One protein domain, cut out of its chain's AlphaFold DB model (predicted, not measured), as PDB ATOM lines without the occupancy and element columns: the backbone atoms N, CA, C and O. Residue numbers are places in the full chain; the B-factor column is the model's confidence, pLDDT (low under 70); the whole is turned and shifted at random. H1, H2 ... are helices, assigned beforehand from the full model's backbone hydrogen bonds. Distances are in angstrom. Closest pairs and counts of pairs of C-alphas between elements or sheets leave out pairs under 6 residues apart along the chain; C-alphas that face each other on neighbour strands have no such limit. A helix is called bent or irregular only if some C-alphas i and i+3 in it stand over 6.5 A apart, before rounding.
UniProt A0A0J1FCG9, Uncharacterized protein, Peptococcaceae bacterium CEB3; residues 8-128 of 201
ATOM      1  N   SER A   8      11.733 -27.062 -47.927       30.89
ATOM      2  CA  SER A   8      10.417 -27.534 -47.462       30.89
ATOM      3  C   SER A   8      10.085 -27.057 -46.041       30.89
ATOM      4  O   SER A   8       8.914 -26.981 -45.692       30.89
ATOM      5  N   GLY A   9      11.101 -26.701 -45.241       32.06
ATOM      6  CA  GLY A   9      10.931 -26.275 -43.850       32.06
ATOM      7  C   GLY A   9      10.183 -24.951 -43.674       32.06
ATOM      8  O   GLY A   9       9.470 -24.781 -42.701       32.06
ATOM      9  N   LYS A  10      10.257 -24.013 -44.629       42.31
ATOM     10  CA  LYS A  10       9.825 -22.619 -44.392       42.31
ATOM     11  C   LYS A  10       8.314 -22.368 -44.399       42.31
ATOM     12  O   LYS A  10       7.874 -21.429 -43.745       42.31
ATOM     13  N   GLU A  11       7.532 -23.142 -45.152       38.81
ATOM     14  CA  GLU A  11       6.058 -23.065 -45.100       38.81
ATOM     15  C   GLU A  11       5.483 -24.007 -44.038       38.81
ATOM     16  O   GLU A  11       4.473 -23.672 -43.421       38.81
ATOM     17  N   SER A  12       6.160 -25.127 -43.751       41.34
ATOM     18  CA  SER A  12       5.820 -25.954 -42.595       41.34
ATOM     19  C   SER A  12       6.110 -25.233 -41.279       41.34
ATOM     20  O   SER A  12       5.327 -25.381 -40.360       41.34
ATOM     21  N   GLU A  13       7.167 -24.416 -41.191       46.97
ATOM     22  CA  GLU A  13       7.584 -23.678 -39.983       46.97
ATOM     23  C   GLU A  13       6.504 -22.707 -39.474       46.97
ATOM     24  O   GLU A  13       6.213 -22.702 -38.284       46.97
ATOM     25  N   GLU A  14       5.853 -21.931 -40.352       49.16
ATOM     26  CA  GLU A  14       4.813 -20.977 -39.920       49.16
ATOM     27  C   GLU A  14       3.535 -21.690 -39.441       49.16
ATOM     28  O   GLU A  14       2.898 -21.227 -38.499       49.16
ATOM     29  N   LEU A  15       3.176 -22.837 -40.032       48.78
ATOM     30  CA  LEU A  15       2.093 -23.695 -39.528       48.78
ATOM     31  C   LEU A  15       2.497 -24.419 -38.233       48.78
ATOM     32  O   LEU A  15       1.674 -24.580 -37.332       48.78
ATOM     33  N   PHE A  16       3.763 -24.817 -38.118       51.06
ATOM     34  CA  PHE A  16       4.321 -25.533 -36.972       51.06
ATOM     35  C   PHE A  16       4.358 -24.660 -35.714       51.06
ATOM     36  O   PHE A  16       3.955 -25.125 -34.650       51.06
ATOM     37  N   ASP A  17       4.719 -23.379 -35.841       56.28
ATOM     38  CA  ASP A  17       4.712 -22.414 -34.732       56.28
ATOM     39  C   ASP A  17       3.313 -22.256 -34.110       56.28
ATOM     40  O   ASP A  17       3.170 -22.171 -32.887       56.28
ATOM     41  N   PHE A  18       2.261 -22.268 -34.938       62.50
ATOM     42  CA  PHE A  18       0.884 -22.251 -34.447       62.50
ATOM     43  C   PHE A  18       0.517 -23.576 -33.779       62.50
ATOM     44  O   PHE A  18       0.012 -23.567 -32.656       62.50
ATOM     45  N   ILE A  19       0.802 -24.712 -34.421       71.06
ATOM     46  CA  ILE A  19       0.459 -26.044 -33.899       71.06
ATOM     47  C   ILE A  19       1.105 -26.292 -32.529       71.06
ATOM     48  O   ILE A  19       0.422 -26.780 -31.630       71.06
ATOM     49  N   ILE A  20       2.370 -25.901 -32.328       77.38
ATOM     50  CA  ILE A  20       3.057 -26.056 -31.036       77.38
ATOM     51  C   ILE A  20       2.307 -25.319 -29.924       77.38
ATOM     52  O   ILE A  20       2.080 -25.888 -28.858       77.38
ATOM     53  N   ALA A  21       1.893 -24.073 -30.165       78.19
ATOM     54  CA  ALA A  21       1.203 -23.283 -29.152       78.19
ATOM     55  C   ALA A  21      -0.194 -23.848 -28.827       78.19
ATOM     56  O   ALA A  21      -0.573 -23.894 -27.660       78.19
ATOM     57  N   TYR A  22      -0.927 -24.353 -29.828       80.50
ATOM     58  CA  TYR A  22      -2.206 -25.048 -29.609       80.50
ATOM     59  C   TYR A  22      -2.036 -26.341 -28.796       80.50
ATOM     60  O   TYR A  22      -2.788 -26.577 -27.851       80.50
ATOM     61  N   VAL A  23      -1.036 -27.164 -29.131       82.00
ATOM     62  CA  VAL A  23      -0.736 -28.410 -28.406       82.00
ATOM     63  C   VAL A  23      -0.302 -28.115 -26.970       82.00
ATOM     64  O   VAL A  23      -0.759 -28.782 -26.045       82.00
ATOM     65  N   ALA A  24       0.516 -27.081 -26.762       83.88
ATOM     66  CA  ALA A  24       0.945 -26.650 -25.437       83.88
ATOM     67  C   ALA A  24      -0.240 -26.224 -24.555       83.88
ATOM     68  O   ALA A  24      -0.345 -26.670 -23.415       83.88
ATOM     69  N   VAL A  25      -1.164 -25.420 -25.084       84.12
ATOM     70  CA  VAL A  25      -2.361 -24.975 -24.347       84.12
ATOM     71  C   VAL A  25      -3.281 -26.154 -24.020       84.12
ATOM     72  O   VAL A  25      -3.797 -26.238 -22.904       84.12
ATOM     73  N   ALA A  26      -3.450 -27.098 -24.951       82.50
ATOM     74  CA  ALA A  26      -4.223 -28.317 -24.719       82.50
ATOM     75  C   ALA A  26      -3.608 -29.197 -23.615       82.50
ATOM     76  O   ALA A  26      -4.336 -29.696 -22.759       82.50
ATOM     77  N   LEU A  27      -2.278 -29.343 -23.599       84.19
ATOM     78  CA  LEU A  27      -1.554 -30.073 -22.554       84.19
ATOM     79  C   LEU A  27      -1.684 -29.397 -21.191       84.19
ATOM     80  O   LEU A  27      -2.010 -30.076 -20.224       84.19
ATOM     81  N   ILE A  28      -1.497 -28.076 -21.113       83.69
ATOM     82  CA  ILE A  28      -1.653 -27.310 -19.864       83.69
ATOM     83  C   ILE A  28      -3.054 -27.512 -19.294       83.69
ATOM     84  O   ILE A  28      -3.198 -27.847 -18.125       83.69
ATOM     85  N   THR A  29      -4.069 -27.421 -20.154       81.75
ATOM     86  CA  THR A  29      -5.470 -27.652 -19.780       81.75
ATOM     87  C   THR A  29      -5.722 -29.067 -19.235       81.75
ATOM     88  O   THR A  29      -6.669 -29.277 -18.479       81.75
ATOM     89  N   ALA A  30      -4.924 -30.055 -19.648       81.19
ATOM     90  CA  ALA A  30      -5.069 -31.444 -19.224       81.19
ATOM     91  C   ALA A  30      -4.328 -31.765 -17.915       81.19
ATOM     92  O   ALA A  30      -4.746 -32.676 -17.203       81.19
ATOM     93  N   ILE A  31      -3.230 -31.060 -17.618       83.69
ATOM     94  CA  ILE A  31      -2.355 -31.354 -16.468       83.69
ATOM     95  C   ILE A  31      -2.561 -30.411 -15.283       83.69
ATOM     96  O   ILE A  31      -2.159 -30.753 -14.173       83.69
ATOM     97  N   SER A  32      -3.126 -29.224 -15.504       81.38
ATOM     98  CA  SER A  32      -3.290 -28.235 -14.446       81.38
ATOM     99  C   SER A  32      -4.307 -28.693 -13.403       81.38
ATOM    100  O   SER A  32      -5.353 -29.282 -13.698       81.38
ATOM    101  N   SER A  33      -3.993 -28.410 -12.143       81.38
ATOM    102  CA  SER A  33      -4.807 -28.806 -10.997       81.38
ATOM    103  C   SER A  33      -5.459 -27.618 -10.290       81.38
ATOM    104  O   SER A  33      -6.305 -27.826  -9.415       81.38
ATOM    105  N   SER A  34      -5.126 -26.381 -10.687       84.12
ATOM    106  CA  SER A  34      -5.625 -25.105 -10.147       84.12
ATOM    107  C   SER A  34      -5.726 -24.025 -11.237       84.12
ATOM    108  O   SER A  34      -5.016 -24.068 -12.238       84.12
ATOM    109  N   TYR A  35      -6.609 -23.039 -11.044       78.62
ATOM    110  CA  TYR A  35      -6.680 -21.875 -11.940       78.62
ATOM    111  C   TYR A  35      -5.398 -21.028 -11.892       78.62
ATOM    112  O   TYR A  35      -5.035 -20.389 -12.875       78.62
ATOM    113  N   GLU A  36      -4.698 -21.021 -10.755       81.75
ATOM    114  CA  GLU A  36      -3.403 -20.346 -10.622       81.75
ATOM    115  C   GLU A  36      -2.329 -21.047 -11.459       81.75
ATOM    116  O   GLU A  36      -1.574 -20.386 -12.173       81.75
ATOM    117  N   GLU A  37      -2.306 -22.384 -11.442       83.25
ATOM    118  CA  GLU A  37      -1.434 -23.192 -12.295       83.25
ATOM    119  C   GLU A  37      -1.753 -22.998 -13.777       83.25
ATOM    120  O   GLU A  37      -0.824 -22.853 -14.567       83.25
ATOM    121  N   ASP A  38      -3.033 -22.921 -14.157       81.75
ATOM    122  CA  ASP A  38      -3.442 -22.606 -15.532       81.75
ATOM    123  C   ASP A  38      -2.811 -21.299 -16.017       81.75
ATOM    124  O   ASP A  38      -2.218 -21.254 -17.096       81.75
ATOM    125  N   VAL A  39      -2.909 -20.233 -15.219       82.38
ATOM    126  CA  VAL A  39      -2.340 -18.925 -15.569       82.38
ATOM    127  C   VAL A  39      -0.816 -18.999 -15.630       82.38
ATOM    128  O   VAL A  39      -0.224 -18.575 -16.626       82.38
ATOM    129  N   LEU A  40      -0.177 -19.549 -14.593       86.62
ATOM    130  CA  LEU A  40       1.281 -19.619 -14.490       86.62
ATOM    131  C   LEU A  40       1.892 -20.435 -15.628       86.62
ATOM    132  O   LEU A  40       2.776 -19.935 -16.324       86.62
ATOM    133  N   LEU A  41       1.399 -21.652 -15.860       86.44
ATOM    134  CA  LEU A  41       1.900 -22.534 -16.914       86.44
ATOM    135  C   LEU A  41       1.648 -21.938 -18.298       86.44
ATOM    136  O   LEU A  41       2.540 -21.956 -19.146       86.44
ATOM    137  N   THR A  42       0.467 -21.352 -18.525       85.88
ATOM    138  CA  THR A  42       0.140 -20.741 -19.820       85.88
ATOM    139  C   THR A  42       1.064 -19.572 -20.132       85.88
ATOM    140  O   THR A  42       1.609 -19.504 -21.234       85.88
ATOM    141  N   LEU A  43       1.298 -18.671 -19.177       86.06
ATOM    142  CA  LEU A  43       2.213 -17.548 -19.382       86.06
ATOM    143  C   LEU A  43       3.663 -18.024 -19.543       86.06
ATOM    144  O   LEU A  43       4.352 -17.570 -20.457       86.06
ATOM    145  N   LEU A  44       4.107 -18.965 -18.707       89.00
ATOM    146  CA  LEU A  44       5.475 -19.477 -18.717       89.00
ATOM    147  C   LEU A  44       5.821 -20.213 -20.016       89.00
ATOM    148  O   LEU A  44       6.969 -20.158 -20.445       89.00
ATOM    149  N   VAL A  45       4.847 -20.848 -20.672       87.00
ATOM    150  CA  VAL A  45       5.058 -21.534 -21.954       87.00
ATOM    151  C   VAL A  45       4.831 -20.606 -23.150       87.00
ATOM    152  O   VAL A  45       5.649 -20.578 -24.071       87.00
ATOM    153  N   LEU A  46       3.758 -19.808 -23.157       84.56
ATOM    154  CA  LEU A  46       3.420 -18.985 -24.323       84.56
ATOM    155  C   LEU A  46       4.328 -17.762 -24.488       84.56
ATOM    156  O   LEU A  46       4.624 -17.391 -25.626       84.56
ATOM    157  N   ILE A  47       4.795 -17.135 -23.400       84.56
ATOM    158  CA  ILE A  47       5.664 -15.950 -23.495       84.56
ATOM    159  C   ILE A  47       6.990 -16.285 -24.202       84.56
ATOM    160  O   ILE A  47       7.325 -15.578 -25.158       84.56
ATOM    161  N   PRO A  48       7.740 -17.343 -23.826       85.56
ATOM    162  CA  PRO A  48       8.962 -17.720 -24.535       85.56
ATOM    163  C   PRO A  48       8.730 -18.069 -26.003       85.56
ATOM    164  O   PRO A  48       9.509 -17.630 -26.848       85.56
ATOM    165  N   ILE A  49       7.650 -18.799 -26.319       83.94
ATOM    166  CA  ILE A  49       7.286 -19.121 -27.708       83.94
ATOM    167  C   ILE A  49       7.111 -17.822 -28.501       83.94
ATOM    168  O   ILE A  49       7.778 -17.626 -29.515       83.94
ATOM    169  N   LEU A  50       6.305 -16.885 -27.998       81.62
ATOM    170  CA  LEU A  50       6.076 -15.596 -28.655       81.62
ATOM    171  C   LEU A  50       7.359 -14.782 -28.822       81.62
ATOM    172  O   LEU A  50       7.571 -14.193 -29.884       81.62
ATOM    173  N   LEU A  51       8.222 -14.741 -27.803       83.00
ATOM    174  CA  LEU A  51       9.507 -14.046 -27.874       83.00
ATOM    175  C   LEU A  51      10.408 -14.644 -28.958       83.00
ATOM    176  O   LEU A  51      10.952 -13.894 -29.772       83.00
ATOM    177  N   LEU A  52      10.523 -15.972 -29.016       83.31
ATOM    178  CA  LEU A  52      11.287 -16.664 -30.055       83.31
ATOM    179  C   LEU A  52      10.727 -16.357 -31.446       83.31
ATOM    180  O   LEU A  52      11.490 -15.960 -32.332       83.31
ATOM    181  N   THR A  53       9.406 -16.428 -31.631       78.81
ATOM    182  CA  THR A  53       8.776 -16.105 -32.918       78.81
ATOM    183  C   THR A  53       8.980 -14.633 -33.296       78.81
ATOM    184  O   THR A  53       9.196 -14.314 -34.467       78.81
ATOM    185  N   LEU A  54       8.949 -13.704 -32.331       78.19
ATOM    186  CA  LEU A  54       9.236 -12.283 -32.567       78.19
ATOM    187  C   LEU A  54      10.691 -12.050 -32.984       78.19
ATOM    188  O   LEU A  54      10.936 -11.304 -33.937       78.19
ATOM    189  N   ILE A  55      11.648 -12.681 -32.300       82.06
ATOM    190  CA  ILE A  55      13.077 -12.598 -32.629       82.06
ATOM    191  C   ILE A  55      13.317 -13.164 -34.028       82.06
ATOM    192  O   ILE A  55      13.942 -12.497 -34.858       82.06
ATOM    193  N   TYR A  56      12.763 -14.342 -34.317       79.94
ATOM    194  CA  TYR A  56      12.852 -14.970 -35.630       79.94
ATOM    195  C   TYR A  56      12.266 -14.072 -36.720       79.94
ATOM    196  O   TYR A  56      12.945 -13.783 -37.711       79.94
ATOM    197  N   LYS A  57      11.048 -13.541 -36.523       73.81
ATOM    198  CA  LYS A  57      10.441 -12.607 -37.479       73.81
ATOM    199  C   LYS A  57      11.317 -11.377 -37.670       73.81
ATOM    200  O   LYS A  57      11.629 -11.055 -38.811       73.81
ATOM    201  N   ARG A  58      11.782 -10.713 -36.609       74.62
ATOM    202  CA  ARG A  58      12.674  -9.544 -36.736       74.62
ATOM    203  C   ARG A  58      13.947  -9.869 -37.516       74.62
ATOM    204  O   ARG A  58      14.333  -9.095 -38.391       74.62
ATOM    205  N   ALA A  59      14.573 -11.012 -37.246       77.88
ATOM    206  CA  ALA A  59      15.752 -11.462 -37.977       77.88
ATOM    207  C   ALA A  59      15.444 -11.719 -39.463       77.88
ATOM    208  O   ALA A  59      16.233 -11.335 -40.328       77.88
ATOM    209  N   LYS A  60      14.281 -12.309 -39.771       73.44
ATOM    210  CA  LYS A  60      13.778 -12.516 -41.138       73.44
ATOM    211  C   LYS A  60      13.517 -11.178 -41.843       73.44
ATOM    212  O   LYS A  60      14.000 -10.995 -42.954       73.44
ATOM    213  N   TYR A  61      12.860 -10.219 -41.185       69.56
ATOM    214  CA  TYR A  61      12.592  -8.874 -41.722       69.56
ATOM    215  C   TYR A  61      13.857  -8.068 -41.981       69.56
ATOM    216  O   TYR A  61      13.965  -7.420 -43.016       69.56
ATOM    217  N   ARG A  62      14.858  -8.152 -41.099       69.56
ATOM    218  CA  ARG A  62      16.148  -7.480 -41.313       69.56
ATOM    219  C   ARG A  62      16.848  -7.956 -42.593       69.56
ATOM    220  O   ARG A  62      17.612  -7.199 -43.182       69.56
ATOM    221  N   LYS A  63      16.570  -9.185 -43.035       70.94
ATOM    222  CA  LYS A  63      17.093  -9.760 -44.283       70.94
ATOM    223  C   LYS A  63      16.268  -9.396 -45.524       70.94
ATOM    224  O   LYS A  63      16.686  -9.750 -46.618       70.94
ATOM    225  N   MET A  64      15.127  -8.713 -45.385       70.94
ATOM    226  CA  MET A  64      14.257  -8.373 -46.523       70.94
ATOM    227  C   MET A  64      14.767  -7.204 -47.373       70.94
ATOM    228  O   MET A  64      14.276  -7.016 -48.480       70.94
ATOM    229  N   GLY A  65      15.786  -6.487 -46.893       73.94
ATOM    230  CA  GLY A  65      16.452  -5.417 -47.631       73.94
ATOM    231  C   GLY A  65      15.822  -4.038 -47.426       73.94
ATOM    232  O   GLY A  65      15.052  -3.825 -46.484       73.94
ATOM    233  N   LYS A  66      16.232  -3.060 -48.239       83.06
ATOM    234  CA  LYS A  66      15.792  -1.664 -48.103       83.06
ATOM    235  C   LYS A  66      14.442  -1.454 -48.787       83.06
ATOM    236  O   LYS A  66      14.232  -1.893 -49.913       83.06
ATOM    237  N   GLN A  67      13.549  -0.724 -48.121       84.00
ATOM    238  CA  GLN A  67      12.288  -0.279 -48.719       84.00
ATOM    239  C   GLN A  67      12.563   0.698 -49.867       84.00
ATOM    240  O   GLN A  67      13.252   1.698 -49.667       84.00
ATOM    241  N   LEU A  68      12.004   0.417 -51.045       84.00
ATOM    242  CA  LEU A  68      12.048   1.304 -52.213       84.00
ATOM    243  C   LEU A  68      11.030   2.438 -52.084       84.00
ATOM    244  O   LEU A  68      11.315   3.570 -52.455       84.00
ATOM    245  N   ILE A  69       9.860   2.127 -51.525       83.06
ATOM    246  CA  ILE A  69       8.787   3.083 -51.261       83.06
ATOM    247  C   ILE A  69       8.171   2.790 -49.894       83.06
ATOM    248  O   ILE A  69       7.924   1.638 -49.525       83.06
ATOM    249  N   LYS A  70       7.904   3.846 -49.126       79.12
ATOM    250  CA  LYS A  70       7.168   3.745 -47.866       79.12
ATOM    251  C   LYS A  70       5.674   3.828 -48.171       79.12
ATOM    252  O   LYS A  70       5.124   4.917 -48.315       79.12
ATOM    253  N   LEU A  71       5.023   2.672 -48.274       77.94
ATOM    254  CA  LEU A  71       3.577   2.623 -48.475       77.94
ATOM    255  C   LEU A  71       2.840   3.190 -47.261       77.94
ATOM    256  O   LEU A  71       3.139   2.860 -46.105       77.94
ATOM    257  N   SER A  72       1.860   4.044 -47.538       76.56
ATOM    258  CA  SER A  72       0.879   4.487 -46.562       76.56
ATOM    259  C   SER A  72       0.051   3.289 -46.128       76.56
ATOM    260  O   SER A  72      -0.340   2.453 -46.943       76.56
ATOM    261  N   LYS A  73      -0.225   3.192 -44.824       66.94
ATOM    262  CA  LYS A  73      -1.100   2.139 -44.313       66.94
ATOM    263  C   LYS A  73      -2.481   2.328 -44.928       66.94
ATOM    264  O   LYS A  73      -3.181   3.275 -44.583       66.94
ATOM    265  N   THR A  74      -2.893   1.415 -45.800       62.81
ATOM    266  CA  THR A  74      -4.306   1.308 -46.154       62.81
ATOM    267  C   THR A  74      -5.077   0.953 -44.893       62.81
ATOM    268  O   THR A  74      -4.696   0.009 -44.196       62.81
ATOM    269  N   TYR A  75      -6.158   1.680 -44.601       53.16
ATOM    270  CA  TYR A  75      -7.125   1.239 -43.603       53.16
ATOM    271  C   TYR A  75      -7.564  -0.168 -44.002       53.16
ATOM    272  O   TYR A  75      -8.210  -0.355 -45.036       53.16
ATOM    273  N   SER A  76      -7.162  -1.176 -43.223       48.75
ATOM    274  CA  SER A  76      -7.745  -2.500 -43.357       48.75
ATOM    275  C   SER A  76      -9.235  -2.288 -43.154       48.75
ATOM    276  O   SER A  76      -9.674  -1.820 -42.104       48.75
ATOM    277  N   ALA A  77     -10.013  -2.485 -44.223       42.00
ATOM    278  CA  ALA A  77     -11.450  -2.366 -44.127       42.00
ATOM    279  C   ALA A  77     -11.873  -3.219 -42.924       42.00
ATOM    280  O   ALA A  77     -11.588  -4.414 -42.846       42.00
ATOM    281  N   LEU A  78     -12.527  -2.545 -41.985       41.34
ATOM    282  CA  LEU A  78     -12.986  -3.038 -40.698       41.34
ATOM    283  C   LEU A  78     -13.962  -4.244 -40.706       41.34
ATOM    284  O   LEU A  78     -14.222  -4.724 -39.599       41.34
ATOM    285  N   PRO A  79     -14.514  -4.785 -41.826       39.00
ATOM    286  CA  PRO A  79     -15.404  -5.944 -41.729       39.00
ATOM    287  C   PRO A  79     -14.744  -7.179 -41.109       39.00
ATOM    288  O   PRO A  79     -15.387  -7.862 -40.318       39.00
ATOM    289  N   SER A  80     -13.463  -7.443 -41.397       44.38
ATOM    290  CA  SER A  80     -12.783  -8.637 -40.877       44.38
ATOM    291  C   SER A  80     -12.565  -8.562 -39.369       44.38
ATOM    292  O   SER A  80     -12.860  -9.527 -38.684       44.38
ATOM    293  N   ILE A  81     -12.160  -7.413 -38.823       51.19
ATOM    294  CA  ILE A  81     -11.967  -7.259 -37.372       51.19
ATOM    295  C   ILE A  81     -13.289  -7.422 -36.624       51.19
ATOM    296  O   ILE A  81     -13.299  -8.055 -35.579       51.19
ATOM    297  N   ARG A  82     -14.409  -6.899 -37.143       50.12
ATOM    298  CA  ARG A  82     -15.720  -7.063 -36.489       50.12
ATOM    299  C   ARG A  82     -16.162  -8.524 -36.463       50.12
ATOM    300  O   ARG A  82     -16.639  -8.980 -35.432       50.12
ATOM    301  N   ILE A  83     -15.959  -9.253 -37.561       53.59
ATOM    302  CA  ILE A  83     -16.292 -10.680 -37.655       53.59
ATOM    303  C   ILE A  83     -15.340 -11.511 -36.786       53.59
ATOM    304  O   ILE A  83     -15.806 -12.319 -35.993       53.59
ATOM    305  N   THR A  84     -14.027 -11.278 -36.853       59.91
ATOM    306  CA  THR A  84     -13.039 -11.943 -35.992       59.91
ATOM    307  C   THR A  84     -13.315 -11.657 -34.519       59.91
ATOM    308  O   THR A  84     -13.290 -12.575 -33.710       59.91
ATOM    309  N   PHE A  85     -13.641 -10.413 -34.158       66.19
ATOM    310  CA  PHE A  85     -13.987 -10.041 -32.789       66.19
ATOM    311  C   PHE A  85     -15.289 -10.706 -32.336       66.19
ATOM    312  O   PHE A  85     -15.333 -11.218 -31.227       66.19
ATOM    313  N   ALA A  86     -16.312 -10.770 -33.195       65.12
ATOM    314  CA  ALA A  86     -17.553 -11.485 -32.909       65.12
ATOM    315  C   ALA A  86     -17.318 -12.994 -32.723       65.12
ATOM    316  O   ALA A  86     -17.829 -13.567 -31.768       65.12
ATOM    317  N   ILE A  87     -16.500 -13.624 -33.573       69.31
ATOM    318  CA  ILE A  87     -16.117 -15.040 -33.445       69.31
ATOM    319  C   ILE A  87     -15.362 -15.271 -32.134       69.31
ATOM    320  O   ILE A  87     -15.677 -16.212 -31.413       69.31
ATOM    321  N   VAL A  88     -14.413 -14.397 -31.786       72.06
ATOM    322  CA  VAL A  88     -13.687 -14.464 -30.510       72.06
ATOM    323  C   VAL A  88     -14.647 -14.308 -29.332       72.06
ATOM    324  O   VAL A  88     -14.554 -15.075 -28.383       72.06
ATOM    325  N   LEU A  89     -15.607 -13.381 -29.393       75.50
ATOM    326  CA  LEU A  89     -16.616 -13.182 -28.347       75.50
ATOM    327  C   LEU A  89     -17.514 -14.409 -28.171       75.50
ATOM    328  O   LEU A  89     -17.752 -14.828 -27.042       75.50
ATOM    329  N   ILE A  90     -17.965 -15.010 -29.275       76.50
ATOM    330  CA  ILE A  90     -18.751 -16.251 -29.265       76.50
ATOM    331  C   ILE A  90     -17.926 -17.394 -28.671       76.50
ATOM    332  O   ILE A  90     -18.439 -18.165 -27.867       76.50
ATOM    333  N   PHE A  91     -16.644 -17.487 -29.022       75.00
ATOM    334  CA  PHE A  91     -15.760 -18.533 -28.520       75.00
ATOM    335  C   PHE A  91     -15.449 -18.361 -27.028       75.00
ATOM    336  O   PHE A  91     -15.480 -19.332 -26.280       75.00
ATOM    337  N   VAL A  92     -15.227 -17.125 -26.570       75.00
ATOM    338  CA  VAL A  92     -15.080 -16.792 -25.146       75.00
ATOM    339  C   VAL A  92     -16.370 -17.105 -24.390       75.00
ATOM    340  O   VAL A  92     -16.309 -17.735 -23.340       75.00
ATOM    341  N   ALA A  93     -17.535 -16.736 -24.929       74.88
ATOM    342  CA  ALA A  93     -18.826 -17.060 -24.327       74.88
ATOM    343  C   ALA A  93     -19.025 -18.579 -24.223       74.88
ATOM    344  O   ALA A  93     -19.326 -19.073 -23.142       74.88
ATOM    345  N   PHE A  94     -18.758 -19.327 -25.299       74.38
ATOM    346  CA  PHE A  94     -18.804 -20.790 -25.309       74.38
ATOM    347  C   PHE A  94     -17.873 -21.395 -24.255       74.38
ATOM    348  O   PHE A  94     -18.287 -22.253 -23.480       74.38
ATOM    349  N   ILE A  95     -16.635 -20.910 -24.177       70.19
ATOM    350  CA  ILE A  95     -15.651 -21.345 -23.190       70.19
ATOM    351  C   ILE A  95     -16.137 -21.097 -21.757       70.19
ATOM    352  O   ILE A  95     -16.013 -21.981 -20.908       70.19
ATOM    353  N   VAL A  96     -16.681 -19.910 -21.480       69.56
ATOM    354  CA  VAL A  96     -17.196 -19.547 -20.155       69.56
ATOM    355  C   VAL A  96     -18.395 -20.423 -19.806       69.56
ATOM    356  O   VAL A  96     -18.440 -20.968 -18.709       69.56
ATOM    357  N   THR A  97     -19.317 -20.645 -20.746       68.31
ATOM    358  CA  THR A  97     -20.473 -21.533 -20.564       68.31
ATOM    359  C   THR A  97     -20.034 -22.975 -20.300       68.31
ATOM    360  O   THR A  97     -20.474 -23.578 -19.324       68.31
ATOM    361  N   VAL A  98     -19.123 -23.530 -21.102       68.62
ATOM    362  CA  VAL A  98     -18.612 -24.900 -20.916       68.62
ATOM    363  C   VAL A  98     -17.835 -25.037 -19.606       68.62
ATOM    364  O   VAL A  98     -17.955 -26.061 -18.935       68.62
ATOM    365  N   SER A  99     -17.083 -24.010 -19.202       67.88
ATOM    366  CA  SER A  99     -16.352 -24.028 -17.930       67.88
ATOM    367  C   SER A  99     -17.297 -23.937 -16.728       67.88
ATOM    368  O   SER A  99     -17.111 -24.657 -15.749       67.88
ATOM    369  N   TYR A 100     -18.345 -23.111 -16.826       67.62
ATOM    370  CA  TYR A 100     -19.342 -22.908 -15.774       67.62
ATOM    371  C   TYR A 100     -20.246 -24.133 -15.572       67.62
ATOM    372  O   TYR A 100     -20.468 -24.551 -14.440       67.62
ATOM    373  N   PHE A 101     -20.732 -24.749 -16.654       62.81
ATOM    374  CA  PHE A 101     -21.638 -25.903 -16.573       62.81
ATOM    375  C   PHE A 101     -20.916 -27.256 -16.519       62.81
ATOM    376  O   PHE A 101     -21.465 -28.223 -15.998       62.81
ATOM    377  N   GLY A 102     -19.694 -27.349 -17.050       59.00
ATOM    378  CA  GLY A 102     -18.928 -28.596 -17.099       59.00
ATOM    379  C   GLY A 102     -18.002 -28.827 -15.904       59.00
ATOM    380  O   GLY A 102     -17.404 -29.898 -15.820       59.00
ATOM    381  N   ASN A 103     -17.835 -27.840 -15.014       58.94
ATOM    382  CA  ASN A 103     -16.845 -27.851 -13.926       58.94
ATOM    383  C   ASN A 103     -15.401 -28.111 -14.421       58.94
ATOM    384  O   ASN A 103     -14.536 -28.586 -13.680       58.94
ATOM    385  N   ARG A 104     -15.139 -27.836 -15.708       62.91
ATOM    386  CA  ARG A 104     -13.840 -28.032 -16.357       62.91
ATOM    387  C   ARG A 104     -13.161 -26.683 -16.544       62.91
ATOM    388  O   ARG A 104     -13.757 -25.751 -17.062       62.91
ATOM    389  N   ARG A 105     -11.878 -26.592 -16.203       65.56
ATOM    390  CA  ARG A 105     -11.100 -25.334 -16.166       65.56
ATOM    391  C   ARG A 105     -10.527 -24.933 -17.526       65.56
ATOM    392  O   ARG A 105      -9.594 -24.150 -17.633       65.56
ATOM    393  N   VAL A 106     -11.144 -25.452 -18.584       66.69
ATOM    394  CA  VAL A 106     -10.672 -25.386 -19.971       66.69
ATOM    395  C   VAL A 106     -10.591 -23.947 -20.472       66.69
ATOM    396  O   VAL A 106      -9.904 -23.682 -21.443       66.69
ATOM    397  N   GLY A 107     -11.253 -22.985 -19.831       71.31
ATOM    398  CA  GLY A 107     -11.318 -21.643 -20.379       71.31
ATOM    399  C   GLY A 107     -10.096 -20.758 -20.222       71.31
ATOM    400  O   GLY A 107      -9.791 -20.001 -21.143       71.31
ATOM    401  N   ILE A 108      -9.392 -20.827 -19.094       76.62
ATOM    402  CA  ILE A 108      -8.365 -19.824 -18.779       76.62
ATOM    403  C   ILE A 108      -7.162 -19.905 -19.737       76.62
ATOM    404  O   ILE A 108      -6.839 -18.873 -20.339       76.62
ATOM    405  N   PRO A 109      -6.546 -21.082 -19.976       80.62
ATOM    406  CA  PRO A 109      -5.415 -21.195 -20.901       80.62
ATOM    407  C   PRO A 109      -5.750 -20.723 -22.323       80.62
ATOM    408  O   PRO A 109      -4.966 -20.030 -22.975       80.62
ATOM    409  N   TRP A 110      -6.958 -21.040 -22.792       78.62
ATOM    410  CA  TRP A 110      -7.423 -20.707 -24.136       78.62
ATOM    411  C   TRP A 110      -7.741 -19.220 -24.304       78.62
ATOM    412  O   TRP A 110      -7.426 -18.641 -25.345       78.62
ATOM    413  N   ILE A 111      -8.303 -18.569 -23.280       79.69
ATOM    414  CA  ILE A 111      -8.528 -17.117 -23.290       79.69
ATOM    415  C   ILE A 111      -7.188 -16.371 -23.349       79.69
ATOM    416  O   ILE A 111      -7.029 -15.472 -24.178       79.69
ATOM    417  N   ILE A 112      -6.212 -16.764 -22.522       80.44
ATOM    418  CA  ILE A 112      -4.872 -16.155 -22.523       80.44
ATOM    419  C   ILE A 112      -4.214 -16.329 -23.897       80.44
ATOM    420  O   ILE A 112      -3.703 -15.360 -24.465       80.44
ATOM    421  N   PHE A 113      -4.279 -17.534 -24.464       82.50
ATOM    422  CA  PHE A 113      -3.763 -17.817 -25.798       82.50
ATOM    423  C   PHE A 113      -4.380 -16.909 -26.872       82.50
ATOM    424  O   PHE A 113      -3.648 -16.305 -27.659       82.50
ATOM    425  N   LEU A 114      -5.705 -16.742 -26.878       78.56
ATOM    426  CA  LEU A 114      -6.398 -15.878 -27.840       78.56
ATOM    427  C   LEU A 114      -5.987 -14.407 -27.714       78.56
ATOM    428  O   LEU A 114      -5.710 -13.755 -28.723       78.56
ATOM    429  N   ILE A 115      -5.908 -13.882 -26.487       79.81
ATOM    430  CA  ILE A 115      -5.480 -12.497 -26.239       79.81
ATOM    431  C   ILE A 115      -4.053 -12.283 -26.750       79.81
ATOM    432  O   ILE A 115      -3.769 -11.280 -27.419       79.81
ATOM    433  N   LEU A 116      -3.158 -13.231 -26.471       80.38
ATOM    434  CA  LEU A 116      -1.775 -13.173 -26.925       80.38
ATOM    435  C   LEU A 116      -1.673 -13.231 -28.451       80.38
ATOM    436  O   LEU A 116      -0.928 -12.441 -29.025       80.38
ATOM    437  N   GLN A 117      -2.459 -14.081 -29.115       76.06
ATOM    438  CA  GLN A 117      -2.506 -14.161 -30.578       76.06
ATOM    439  C   GLN A 117      -2.972 -12.848 -31.216       76.06
ATOM    440  O   GLN A 117      -2.324 -12.341 -32.132       76.06
ATOM    441  N   ILE A 118      -4.041 -12.238 -30.695       75.12
ATOM    442  CA  ILE A 118      -4.543 -10.945 -31.191       75.12
ATOM    443  C   ILE A 118      -3.492  -9.846 -31.002       75.12
ATOM    444  O   ILE A 118      -3.240  -9.046 -31.909       75.12
ATOM    445  N   THR A 119      -2.869  -9.800 -29.823       75.44
ATOM    446  CA  THR A 119      -1.829  -8.815 -29.499       75.44
ATOM    447  C   THR A 119      -0.614  -8.991 -30.403       75.44
ATOM    448  O   THR A 119      -0.117  -8.021 -30.980       75.44
ATOM    449  N   TYR A 120      -0.176 -10.234 -30.588       73.44
ATOM    450  CA  TYR A 120       0.918 -10.595 -31.476       73.44
ATOM    451  C   TYR A 120       0.622 -10.202 -32.924       73.44
ATOM    452  O   TYR A 120       1.460  -9.562 -33.558       73.44
ATOM    453  N   GLN A 121      -0.577 -10.497 -33.431       71.31
ATOM    454  CA  GLN A 121      -0.979 -10.119 -34.782       71.31
ATOM    455  C   GLN A 121      -0.908  -8.598 -34.972       71.31
ATOM    456  O   GLN A 121      -0.204  -8.136 -35.872       71.31
ATOM    457  N   LYS A 122      -1.529  -7.813 -34.080       71.38
ATOM    458  CA  LYS A 122      -1.474  -6.338 -34.124       71.38
ATOM    459  C   LYS A 122      -0.043  -5.798 -34.072       71.38
ATOM    460  O   LYS A 122       0.297  -4.841 -34.777       71.38
ATOM    461  N   TYR A 123       0.807  -6.405 -33.247       71.19
ATOM    462  CA  TYR A 123       2.213  -6.033 -33.159       71.19
ATOM    463  C   TYR A 123       2.957  -6.351 -34.462       71.19
ATOM    464  O   TYR A 123       3.697  -5.526 -34.996       71.19
ATOM    465  N   THR A 124       2.726  -7.528 -35.039       67.06
ATOM    466  CA  THR A 124       3.347  -7.878 -36.317       67.06
ATOM    467  C   THR A 124       2.854  -6.987 -37.449       67.06
ATOM    468  O   THR A 124       3.691  -6.503 -38.190       67.06
ATOM    469  N   GLU A 125       1.574  -6.628 -37.531       65.94
ATOM    470  CA  GLU A 125       1.059  -5.675 -38.533       65.94
ATOM    471  C   GLU A 125       1.669  -4.263 -38.410       65.94
ATOM    472  O   GLU A 125       1.686  -3.482 -39.365       65.94
ATOM    473  N   THR A 126       2.170  -3.887 -37.231       63.81
ATOM    474  CA  THR A 126       2.862  -2.603 -37.036       63.81
ATOM    475  C   THR A 126       4.344  -2.666 -37.397       63.81
ATOM    476  O   THR A 126       4.862  -1.683 -37.932       63.81
ATOM    477  N   VAL A 127       5.009  -3.797 -37.146       61.84
ATOM    478  CA  VAL A 127       6.449  -3.999 -37.407       61.84
ATOM    479  C   VAL A 127       6.727  -4.469 -38.839       61.84
ATOM    480  O   VAL A 127       7.716  -4.065 -39.449       61.84
ATOM    481  N   VAL A 128       5.844  -5.297 -39.388       63.31
ATOM    482  CA  VAL A 128       5.882  -5.822 -40.751       63.31
ATOM    483  C   VAL A 128       5.200  -4.825 -41.666       63.31
ATOM    484  O   VAL A 128       3.977  -4.788 -41.777       63.31
TER     485      VAL A 128
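What this domain is: This is residues 8 to 128 of the 201 residues of an uncharacterized protein of Peptococcaceae bacterium CEB3 (UniProt A0A0J1FCG9). Look for two helical hairpins, H1 with H2 and H3 with H4, set side by side with the long axes of their helices nearly aligned; H1, H2 and H4 make a small bundle, while H3 splays away from H4 toward its own first residues. The long loop between H2 and H3, residues 63 to 78, swings out at the end of the bundle away from the two tight turns, and residues 62 to 72, of which 62 belongs to H2, stick out there. The printed part has 121 residues with four named helices in the order H1, H2, H3, H4 and no named strand: the class is all helix. The whole is loose and elongated, with a radius of gyration of the C-alphas of 17.3 A and spans of 56 by 32 by 26 A.

Where its parts are: Start with the longest helix, H2, residues 35 to 62: find C-alpha 35 at (-6.680, -21.875, -11.940) and follow the helix 39.9 A to C-alpha 62. H2 is neither bent nor irregular, but only just: C-alphas 45 and 48 are 6.0 A apart. Before it comes H1, residues 9 to 31, 30.9 A long, beginning at C-alpha 9, (10.931, -26.275, -43.850), with a kink of 33 degrees near residue 16. H3 is residues 79 to 102, 33.6 A long. H4, residues 107 to 127, runs 30.3 A and ends at C-alpha 127, (6.449, -3.999, -37.407).

How they stand to each other: Begin at the hub, H4, which touches the three other helices. It touches H2, closest at the C-alphas of Thr 42 and Pro 109, 5.7 A apart, at a shallow tilt of 19 degrees, the same way. Residues 25 to 29 of H1 touch residues 109 to 113 of H4, closest at the C-alphas of Val 25 and Pro 109, 6.0 A; the tilt is a shallow 28 degrees, opposite ways. H1 and H2 form a helical hairpin and touch, closest at the C-alphas of Ile 28 and Asp 38, 6.6 A, at a shallow tilt of 10 degrees. H3 and H4 form the other helical hairpin, at a shallow tilt of 18 degrees; residues 88 to 99 of H3 touch residues 107 to 114 of H4, closest at the C-alphas of Ile 95 and Gly 107, 5.2 A. H3 is apart from H1 and from H2. In H3 and H4 every O i to N i+4 pair is within hydrogen-bond range; in H1 15 of 19 are, in H2 23 of 24.

The domain as a whole: The C-alphas farthest apart, those of Leu 68 and Asn 103, are 56.1 A apart. The printed part has no cut. The link from H2 to H3, 16 residues, is long; the other two are tight. Residues 8 to 13, 62 to 72 and 74 to 83 stand free. The mean pLDDT of the printed part is 71.1, and it is under 70 at residues 8 to 18, 61 to 62, 73 to 87, 96 to 106 and 124 to 128.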